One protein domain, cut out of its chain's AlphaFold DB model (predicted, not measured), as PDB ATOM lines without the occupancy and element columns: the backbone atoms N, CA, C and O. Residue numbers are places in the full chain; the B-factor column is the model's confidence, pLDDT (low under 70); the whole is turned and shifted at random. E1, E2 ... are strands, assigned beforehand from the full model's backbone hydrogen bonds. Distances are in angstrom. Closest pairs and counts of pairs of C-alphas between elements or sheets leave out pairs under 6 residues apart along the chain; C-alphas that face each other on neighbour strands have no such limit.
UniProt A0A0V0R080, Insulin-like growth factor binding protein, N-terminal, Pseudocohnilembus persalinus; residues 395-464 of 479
ATOM      1  N   LEU A 395      28.854  45.584 -17.207       89.94
ATOM      2  CA  LEU A 395      28.500  46.330 -18.408       89.94
ATOM      3  C   LEU A 395      28.702  47.819 -18.125       89.94
ATOM      4  O   LEU A 395      27.979  48.394 -17.311       89.94
ATOM      5  N   GLU A 396      29.680  48.437 -18.780       90.44
ATOM      6  CA  GLU A 396      29.821  49.886 -18.722       90.44
ATOM      7  C   GLU A 396      28.795  50.516 -19.665       90.44
ATOM      8  O   GLU A 396      28.846  50.334 -20.881       90.44
ATOM      9  N   ILE A 397      27.848  51.254 -19.089       78.75
ATOM     10  CA  ILE A 397      26.681  51.781 -19.808       78.75
ATOM     11  C   ILE A 397      27.097  52.719 -20.951       78.75
ATOM     12  O   ILE A 397      26.529  52.642 -22.038       78.75
ATOM     13  N   SER A 398      28.121  53.552 -20.731       78.75
ATOM     14  CA  SER A 398      28.583  54.545 -21.708       78.75
ATOM     15  C   SER A 398      29.200  53.929 -22.965       78.75
ATOM     16  O   SER A 398      29.019  54.466 -24.051       78.75
ATOM     17  N   SER A 399      29.916  52.808 -22.837       83.94
ATOM     18  CA  SER A 399      30.593  52.149 -23.964       83.94
ATOM     19  C   SER A 399      29.869  50.907 -24.480       83.94
ATOM     20  O   SER A 399      30.240  50.384 -25.528       83.94
ATOM     21  N   GLN A 400      28.862  50.405 -23.754       80.69
ATOM     22  CA  GLN A 400      28.188  49.123 -24.010       80.69
ATOM     23  C   GLN A 400      29.129  47.900 -24.007       80.69
ATOM     24  O   GLN A 400      28.745  46.804 -24.440       80.69
ATOM     25  N   GLN A 401      30.344  48.061 -23.475       86.62
ATOM     26  CA  GLN A 401      31.363  47.019 -23.382       86.62
ATOM     27  C   GLN A 401      31.425  46.425 -21.974       86.62
ATOM     28  O   GLN A 401      31.162  47.092 -20.969       86.62
ATOM     29  N   CYS A 402      31.799  45.149 -21.898       91.50
ATOM     30  CA  CYS A 402      32.090  44.505 -20.626       91.50
ATOM     31  C   CYS A 402      33.482  44.916 -20.157       91.50
ATOM     32  O   CYS A 402      34.485  44.575 -20.784       91.50
ATOM     33  N   LYS A 403      33.549  45.641 -19.042       94.12
ATOM     34  CA  LYS A 403      34.806  46.023 -18.398       94.12
ATOM     35  C   LYS A 403      35.063  45.150 -17.184       94.12
ATOM     36  O   LYS A 403      34.135  44.703 -16.517       94.12
ATOM     37  N   ASN A 404      36.335  44.899 -16.899       96.31
ATOM     38  CA  ASN A 404      36.722  44.132 -15.722       96.31
ATOM     39  C   ASN A 404      36.404  44.922 -14.451       96.31
ATOM     40  O   ASN A 404      36.622  46.134 -14.390       96.31
ATOM     41  N   CYS A 405      35.921  44.217 -13.436       96.31
ATOM     42  CA  CYS A 405      35.839  44.751 -12.090       96.31
ATOM     43  C   CYS A 405      37.234  45.065 -11.537       96.31
ATOM     44  O   CYS A 405      38.249  44.559 -12.030       96.31
ATOM     45  N   ASP A 406      37.278  45.869 -10.475       94.19
ATOM     46  CA  ASP A 406      38.475  46.004  -9.655       94.19
ATOM     47  C   ASP A 406      38.941  44.614  -9.188       94.19
ATOM     48  O   ASP A 406      38.128  43.715  -8.948       94.19
ATOM     49  N   LYS A 407      40.259  44.429  -9.062       92.44
ATOM     50  CA  LYS A 407      40.877  43.138  -8.716       92.44
ATOM     51  C   LYS A 407      40.340  42.547  -7.408       92.44
ATOM     52  O   LYS A 407      40.385  41.331  -7.238       92.44
ATOM     53  N   ASN A 408      39.827  43.389  -6.514       92.75
ATOM     54  CA  ASN A 408      39.291  42.973  -5.219       92.75
ATOM     55  C   ASN A 408      37.829  42.503  -5.297       92.75
ATOM     56  O   ASN A 408      37.372  41.754  -4.428       92.75
ATOM     57  N   CYS A 409      37.090  42.891  -6.341       94.88
ATOM     58  CA  CYS A 409      35.712  42.460  -6.535       94.88
ATOM     59  C   CYS A 409      35.657  41.090  -7.239       94.88
ATOM     60  O   CYS A 409      36.332  40.844  -8.238       94.88
ATOM     61  N   ALA A 410      34.776  40.204  -6.776       94.00
ATOM     62  CA  ALA A 410      34.357  39.032  -7.550       94.00
ATOM     63  C   ALA A 410      33.240  39.381  -8.546       94.00
ATOM     64  O   ALA A 410      33.193  38.839  -9.652       94.00
ATOM     65  N   THR A 411      32.348  40.289  -8.155       93.75
ATOM     66  CA  THR A 411      31.309  40.874  -9.008       93.75
ATOM     67  C   THR A 411      31.191  42.359  -8.692       93.75
ATOM     68  O   THR A 411      31.369  42.761  -7.543       93.75
ATOM     69  N   CYS A 412      30.887  43.175  -9.695       94.81
ATOM     70  CA  CYS A 412      30.687  44.617  -9.567       94.81
ATOM     71  C   CYS A 412      29.543  45.073 -10.483       94.81
ATOM     72  O   CYS A 412      29.106  44.313 -11.351       94.81
ATOM     73  N   VAL A 413      29.024  46.284 -10.274       92.31
ATOM     74  CA  VAL A 413      27.914  46.839 -11.066       92.31
ATOM     75  C   VAL A 413      28.172  48.302 -11.409       92.31
ATOM     76  O   VAL A 413      28.629  49.060 -10.565       92.31
ATOM     77  N   ASN A 414      27.858  48.707 -12.642       86.56
ATOM     78  CA  ASN A 414      27.983  50.068 -13.192       86.56
ATOM     79  C   ASN A 414      29.407  50.659 -13.269       86.56
ATOM     80  O   ASN A 414      29.681  51.417 -14.195       86.56
ATOM     81  N   GLN A 415      30.303  50.339 -12.334       92.88
ATOM     82  CA  GLN A 415      31.682  50.822 -12.253       92.88
ATOM     83  C   GLN A 415      32.601  49.729 -11.693       92.88
ATOM     84  O   GLN A 415      32.168  48.892 -10.899       92.88
ATOM     85  N   ALA A 416      33.888  49.771 -12.054       94.94
ATOM     86  CA  ALA A 416      34.858  48.746 -11.659       94.94
ATOM     87  C   ALA A 416      35.004  48.618 -10.132       94.94
ATOM     88  O   ALA A 416      35.130  47.508  -9.623       94.94
ATOM     89  N   GLU A 417      34.950  49.740  -9.407       93.69
ATOM     90  CA  GLU A 417      35.146  49.792  -7.951       93.69
ATOM     91  C   GLU A 417      33.880  49.488  -7.134       93.69
ATOM     92  O   GLU A 417      33.977  49.318  -5.921       93.69
ATOM     93  N   PHE A 418      32.701  49.442  -7.761       95.44
ATOM     94  CA  PHE A 418      31.428  49.241  -7.066       95.44
ATOM     95  C   PHE A 418      31.133  47.739  -6.965       95.44
ATOM     96  O   PHE A 418      30.395  47.157  -7.767       95.44
ATOM     97  N   CYS A 419      31.780  47.083  -6.006       96.00
ATOM     98  CA  CYS A 419      31.682  45.649  -5.779       96.00
ATOM     99  C   CYS A 419      30.305  45.253  -5.220       96.00
ATOM    100  O   CYS A 419      29.804  45.848  -4.270       96.00
ATOM    101  N   THR A 420      29.735  44.169  -5.743       94.62
ATOM    102  CA  THR A 420      28.583  43.461  -5.149       94.62
ATOM    103  C   THR A 420      29.003  42.185  -4.417       94.62
ATOM    104  O   THR A 420      28.246  41.651  -3.610       94.62
ATOM    105  N   SER A 421      30.222  41.697  -4.663       95.25
ATOM    106  CA  SER A 421      30.869  40.645  -3.876       95.25
ATOM    107  C   SER A 421      32.394  40.737  -3.987       95.25
ATOM    108  O   SER A 421      32.914  41.277  -4.966       95.25
ATOM    109  N   CYS A 422      33.116  40.197  -3.002       94.50
ATOM    110  CA  CYS A 422      34.584  40.186  -2.958       94.50
ATOM    111  C   CYS A 422      35.164  38.841  -3.398       94.50
ATOM    112  O   CYS A 422      34.504  37.806  -3.275       94.50
ATOM    113  N   GLN A 423      36.399  38.843  -3.910       89.94
ATOM    114  CA  GLN A 423      37.088  37.598  -4.254       89.94
ATOM    115  C   GLN A 423      37.292  36.719  -3.014       89.94
ATOM    116  O   GLN A 423      38.108  37.015  -2.151       89.94
ATOM    117  N   GLN A 424      36.580  35.591  -2.957       80.50
ATOM    118  CA  GLN A 424      36.656  34.637  -1.840       80.50
ATOM    119  C   GLN A 424      37.965  33.834  -1.798       80.50
ATOM    120  O   GLN A 424      38.243  33.157  -0.815       80.50
ATOM    121  N   ASN A 425      38.778  33.899  -2.855       76.25
ATOM    122  CA  ASN A 425      40.011  33.117  -2.966       76.25
ATOM    123  C   ASN A 425      41.175  33.707  -2.146       76.25
ATOM    124  O   ASN A 425      42.262  33.132  -2.142       76.25
ATOM    125  N   GLN A 426      40.975  34.847  -1.482       77.94
ATOM    126  CA  GLN A 426      41.965  35.489  -0.624       77.94
ATOM    127  C   GLN A 426      41.372  35.707   0.773       77.94
ATOM    128  O   GLN A 426      40.335  36.352   0.916       77.94
ATOM    129  N   GLU A 427      42.024  35.158   1.800       87.06
ATOM    130  CA  GLU A 427      41.600  35.330   3.193       87.06
ATOM    131  C   GLU A 427      41.632  36.809   3.612       87.06
ATOM    132  O   GLU A 427      42.569  37.541   3.286       87.06
ATOM    133  N   GLY A 428      40.624  37.229   4.383       90.00
ATOM    134  CA  GLY A 428      40.598  38.536   5.033       90.00
ATOM    135  C   GLY A 428      39.983  39.675   4.223       90.00
ATOM    136  O   GLY A 428      40.197  40.820   4.601       90.00
ATOM    137  N   TRP A 429      39.233  39.413   3.148       93.31
ATOM    138  CA  TRP A 429      38.422  40.426   2.455       93.31
ATOM    139  C   TRP A 429      36.956  40.384   2.895       93.31
ATOM    140  O   TRP A 429      36.350  39.317   2.955       93.31
ATOM    141  N   SER A 430      36.356  41.555   3.096       94.12
ATOM    142  CA  SER A 430      34.923  41.724   3.354       94.12
ATOM    143  C   SER A 430      34.333  42.843   2.505       94.12
ATOM    144  O   SER A 430      35.026  43.783   2.118       94.12
ATOM    145  N   LEU A 431      33.042  42.730   2.193       95.69
ATOM    146  CA  LEU A 431      32.315  43.760   1.462       95.69
ATOM    147  C   LEU A 431      31.835  44.841   2.435       95.69
ATOM    148  O   LEU A 431      30.994  44.568   3.293       95.69
ATOM    149  N   ASP A 432      32.321  46.069   2.268       94.88
ATOM    150  CA  ASP A 432      31.749  47.242   2.920       94.88
ATOM    151  C   ASP A 432      30.528  47.712   2.125       94.88
ATOM    152  O   ASP A 432      30.648  48.350   1.077       94.88
ATOM    153  N   LEU A 433      29.337  47.396   2.636       87.25
ATOM    154  CA  LEU A 433      28.059  47.772   2.027       87.25
ATOM    155  C   LEU A 433      27.815  49.288   2.009       87.25
ATOM    156  O   LEU A 433      26.992  49.752   1.224       87.25
ATOM    157  N   THR A 434      28.500  50.070   2.852       89.38
ATOM    158  CA  THR A 434      28.320  51.531   2.877       89.38
ATOM    159  C   THR A 434      29.021  52.209   1.706       89.38
ATOM    160  O   THR A 434      28.520  53.200   1.179       89.38
ATOM    161  N   GLN A 435      30.147  51.646   1.259       93.38
ATOM    162  CA  GLN A 435      30.933  52.163   0.137       93.38
ATOM    163  C   GLN A 435      30.810  51.308  -1.131       93.38
ATOM    164  O   GLN A 435      31.278  51.727  -2.185       93.38
ATOM    165  N   ASN A 436      30.192  50.125  -1.035       93.31
ATOM    166  CA  ASN A 436      30.198  49.077  -2.059       93.31
ATOM    167  C   ASN A 436      31.619  48.742  -2.528       93.31
ATOM    168  O   ASN A 436      31.879  48.603  -3.718       93.31
ATOM    169  N   LYS A 437      32.557  48.639  -1.583       96.31
ATOM    170  CA  LYS A 437      33.965  48.323  -1.850       96.31
ATOM    171  C   LYS A 437      34.396  47.116  -1.040       96.31
ATOM    172  O   LYS A 437      33.939  46.903   0.080       96.31
ATOM    173  N   CYS A 438      35.299  46.328  -1.603       95.00
ATOM    174  CA  CYS A 438      35.969  45.279  -0.852       95.00
ATOM    175  C   CYS A 438      37.082  45.900  -0.014       95.00
ATOM    176  O   CYS A 438      37.932  46.615  -0.540       95.00
ATOM    177  N   VAL A 439      37.054  45.632   1.287       95.19
ATOM    178  CA  VAL A 439      38.026  46.116   2.270       95.19
ATOM    179  C   VAL A 439      38.549  44.944   3.091       95.19
ATOM    180  O   VAL A 439      37.882  43.913   3.217       95.19
ATOM    181  N   CYS A 440      39.743  45.084   3.658       94.56
ATOM    182  CA  CYS A 440      40.253  44.059   4.555       94.56
ATOM    183  C   CYS A 440      39.379  43.956   5.818       94.56
ATOM    184  O   CYS A 440      39.000  44.969   6.406       94.56
ATOM    185  N   GLU A 441      39.058  42.729   6.220       93.38
ATOM    186  CA  GLU A 441      38.345  42.400   7.453       93.38
ATOM    187  C   GLU A 441      39.059  42.960   8.687       93.38
ATOM    188  O   GLU A 441      40.263  43.241   8.682       93.38
ATOM    189  N   GLN A 442      38.328  43.060   9.799       90.31
ATOM    190  CA  GLN A 442      38.941  43.384  11.083       90.31
ATOM    191  C   GLN A 442      40.096  42.417  11.388       90.31
ATOM    192  O   GLN A 442      39.949  41.198  11.302       90.31
ATOM    193  N   ASN A 443      41.233  42.977  11.806       91.25
ATOM    194  CA  ASN A 443      42.517  42.291  12.012       91.25
ATOM    195  C   ASN A 443      43.311  41.951  10.737       91.25
ATOM    196  O   ASN A 443      44.277  41.184  10.801       91.25
ATOM    197  N   TYR A 444      42.963  42.558   9.606       94.19
ATOM    198  CA  TYR A 444      43.770  42.546   8.392       94.19
ATOM    199  C   TYR A 444      44.095  43.975   7.950       94.19
ATOM    200  O   TYR A 444      43.343  44.912   8.204       94.19
ATOM    201  N   TYR A 445      45.231  44.147   7.280       92.50
ATOM    202  CA  TYR A 445      45.595  45.396   6.613       92.50
ATOM    203  C   TYR A 445      45.925  45.128   5.147       92.50
ATOM    204  O   TYR A 445      46.437  44.062   4.798       92.50
ATOM    205  N   GLN A 446      45.656  46.112   4.294       92.25
ATOM    206  CA  GLN A 446      45.943  46.029   2.868       92.25
ATOM    207  C   GLN A 446      47.411  46.388   2.599       92.25
ATOM    208  O   GLN A 446      47.888  47.456   2.990       92.25
ATOM    209  N   GLU A 447      48.145  45.502   1.929       92.31
ATOM    210  CA  GLU A 447      49.491  45.798   1.425       92.31
ATOM    211  C   GLU A 447      49.454  46.372  -0.009       92.31
ATOM    212  O   GLU A 447      48.406  46.405  -0.652       92.31
ATOM    213  N   LYS A 448      50.605  46.837  -0.524       84.62
ATOM    214  CA  LYS A 448      50.751  47.539  -1.816       84.62
ATOM    215  C   LYS A 448      50.248  46.760  -3.043       84.62
ATOM    216  O   LYS A 448      49.976  47.391  -4.056       84.62
ATOM    217  N   ASP A 449      50.068  45.446  -2.932       86.00
ATOM    218  CA  ASP A 449      49.618  44.572  -4.023       86.00
ATOM    219  C   ASP A 449      48.171  44.089  -3.863       86.00
ATOM    220  O   ASP A 449      47.791  43.086  -4.462       86.00
ATOM    221  N   PHE A 450      47.359  44.792  -3.063       85.88
ATOM    222  CA  PHE A 450      45.964  44.417  -2.813       85.88
ATOM    223  C   PHE A 450      45.844  43.002  -2.228       85.88
ATOM    224  O   PHE A 450      45.032  42.187  -2.648       85.88
ATOM    225  N   VAL A 451      46.696  42.703  -1.249       89.81
ATOM    226  CA  VAL A 451      46.622  41.474  -0.457       89.81
ATOM    227  C   VAL A 451      46.333  41.875   0.981       89.81
ATOM    228  O   VAL A 451      47.070  42.684   1.557       89.81
ATOM    229  N   CYS A 452      45.277  41.312   1.561       92.81
ATOM    230  CA  CYS A 452      44.997  41.457   2.981       92.81
ATOM    231  C   CYS A 452      45.951  40.568   3.780       92.81
ATOM    232  O   CYS A 452      45.978  39.349   3.628       92.81
ATOM    233  N   LYS A 453      46.762  41.183   4.643       92.81
ATOM    234  CA  LYS A 453      47.648  40.471   5.567       92.81
ATOM    235  C   LYS A 453      47.125  40.600   6.982       92.81
ATOM    236  O   LYS A 453      46.780  41.695   7.423       92.81
ATOM    237  N   LYS A 454      47.105  39.482   7.705       92.50
ATOM    238  CA  LYS A 454      46.731  39.461   9.118       92.50
ATOM    239  C   LYS A 454      47.702  40.342   9.907       92.50
ATOM    240  O   LYS A 454      48.918  40.175   9.793       92.50
ATOM    241  N   CYS A 455      47.182  41.291  10.671       90.56
ATOM    242  CA  CYS A 455      47.999  42.124  11.548       90.56
ATOM    243  C   CYS A 455      48.189  41.485  12.920       90.56
ATOM    244  O   CYS A 455      47.484  40.553  13.319       90.56
ATOM    245  N   TYR A 456      49.139  42.034  13.671       87.88
ATOM    246  CA  TYR A 456      49.243  41.781  15.099       87.88
ATOM    247  C   TYR A 456      48.185  42.622  15.815       87.88
ATOM    248  O   TYR A 456      48.204  43.847  15.713       87.88
ATOM    249  N   SER A 457      47.267  41.969  16.527       83.44
ATOM    250  CA  SER A 457      46.301  42.661  17.381       83.44
ATOM    251  C   SER A 457      46.984  43.043  18.696       83.44
ATOM    252  O   SER A 457      47.413  42.169  19.452       83.44
ATOM    253  N   TYR A 458      47.126  44.341  18.957       83.56
ATOM    254  CA  TYR A 458      47.657  44.869  20.213       83.56
ATOM    255  C   TYR A 458      46.783  46.037  20.660       83.56
ATOM    256  O   TYR A 458      46.607  46.986  19.911       83.56
ATOM    257  N   GLN A 459      46.205  45.955  21.864       87.38
ATOM    258  CA  GLN A 459      45.294  46.983  22.398       87.38
ATOM    259  C   GLN A 459      44.124  47.336  21.452       87.38
ATOM    260  O   GLN A 459      43.719  48.487  21.363       87.38
ATOM    261  N   ASN A 460      43.565  46.334  20.762       82.62
ATOM    262  CA  ASN A 460      42.528  46.487  19.728       82.62
ATOM    263  C   ASN A 460      42.960  47.287  18.485       82.62
ATOM    264  O   ASN A 460      42.123  47.586  17.636       82.62
ATOM    265  N   GLU A 461      44.250  47.581  18.332       84.00
ATOM    266  CA  GLU A 461      44.808  48.158  17.116       84.00
ATOM    267  C   GLU A 461      45.453  47.076  16.245       84.00
ATOM    268  O   GLU A 461      46.063  46.113  16.720       84.00
ATOM    269  N   CYS A 462      45.299  47.248  14.935       85.88
ATOM    270  CA  CYS A 462      45.824  46.353  13.917       85.88
ATOM    271  C   CYS A 462      47.222  46.827  13.497       85.88
ATOM    272  O   CYS A 462      47.360  47.729  12.671       85.88
ATOM    273  N   LEU A 463      48.276  46.243  14.078       88.44
ATOM    274  CA  LEU A 463      49.657  46.661  13.830       88.44
ATOM    275  C   LEU A 463      50.312  45.856  12.700       88.44
ATOM    276  O   LEU A 463      50.347  44.621  12.718       88.44
ATOM    277  N   LYS A 464      50.900  46.572  11.733       89.25
ATOM    278  CA  LYS A 464      51.627  45.981  10.594       89.25
ATOM    279  C   LYS A 464      52.862  45.179  11.022       89.25
ATOM    280  O   LYS A 464      53.201  44.181  10.390       89.25
TER     281      LYS A 464
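Overview. This is residues 395 to 464 of the 479 residues of the protein "Insulin-like growth factor binding protein, N-terminal" of Pseudocohnilembus persalinus (UniProt A0A0V0R080). The model is a rod of small two-stranded hairpins strung one after another along its long axis: E2 with E3, E4 with E5, E6 with E7, and E8 with E9 at one end. E1 makes the other end of the row, with residues 395 to 396 folded back beside it. The printed part has 70 residues with no named helix and nine named strands, E1 to E9 in that order; the class is all strand, though under half of the residues, 32 of 70, are in named elements. Each hairpin is its own antiparallel sheet of two strands. The whole is loose, with a radius of gyration of the C-alphas of 14.0 A, and spans 49 by 23 by 18 A.

Along the chain. E1, residues 401 to 404, begins with C-alpha 401 at (31.363, 47.019, -23.382) and is 9.8 A long from first to last C-alpha. E2 is residues 409 to 412 and E3 residues 419 to 422. E4, residues 429 to 432, is 9.6 A long, and E5, residues 437 to 440, is 9.9 A long and ends with C-alpha 440 at (40.253, 44.059, 4.555). E6 is residues 444 to 446, E7 residues 452 to 454 and E8 residues 456 to 458. E9, residues 461 to 463, ends with C-alpha 463 at (49.657, 46.661, 13.830).

Arrangement. E1 pairs with no named strand, but its residues 401 to 402 pair antiparallel with residues 395 to 396; E1 and E2 are apart. In the hairpin of E2 and E3, N 410 and O 421 are 2.8 A apart, within hydrogen-bond range, and the directions stand at 170 degrees. The closest C-alphas of E3 and E5 are those of Cys 419 and Lys 437, 5.3 A apart. In the hairpin of E4 and E5, at 136 degrees, N 430 and O 439 are within range at 2.8 A. The closest C-alphas of E5 and E7 are those of Cys 440 and Cys 452, 5.6 A apart. In the hairpin of E6 and E7, at 144 degrees, N 445 and O 453 are within range at 2.9 A. E7 runs on into E8 across a break of 1 residue, at 57 degrees, and the two meet only through their link. In the hairpin of E8 and E9, at 141 degrees, N 463 and O 456 are within range at 2.9 A. The closest C-alphas of E6 and E9 are those of Tyr 444 and Cys 462, 7.0 A apart.

Size, cuts and confidence. The two C-alphas farthest apart are those of Gln 400 and Gln 459, at 49.5 A. The printed part has no cut. The links E2 to E3 and E3 to E4 are short, the other links are tight, and no link is long. The mean pLDDT of the printed part is 90.3, and no printed residue is under 70.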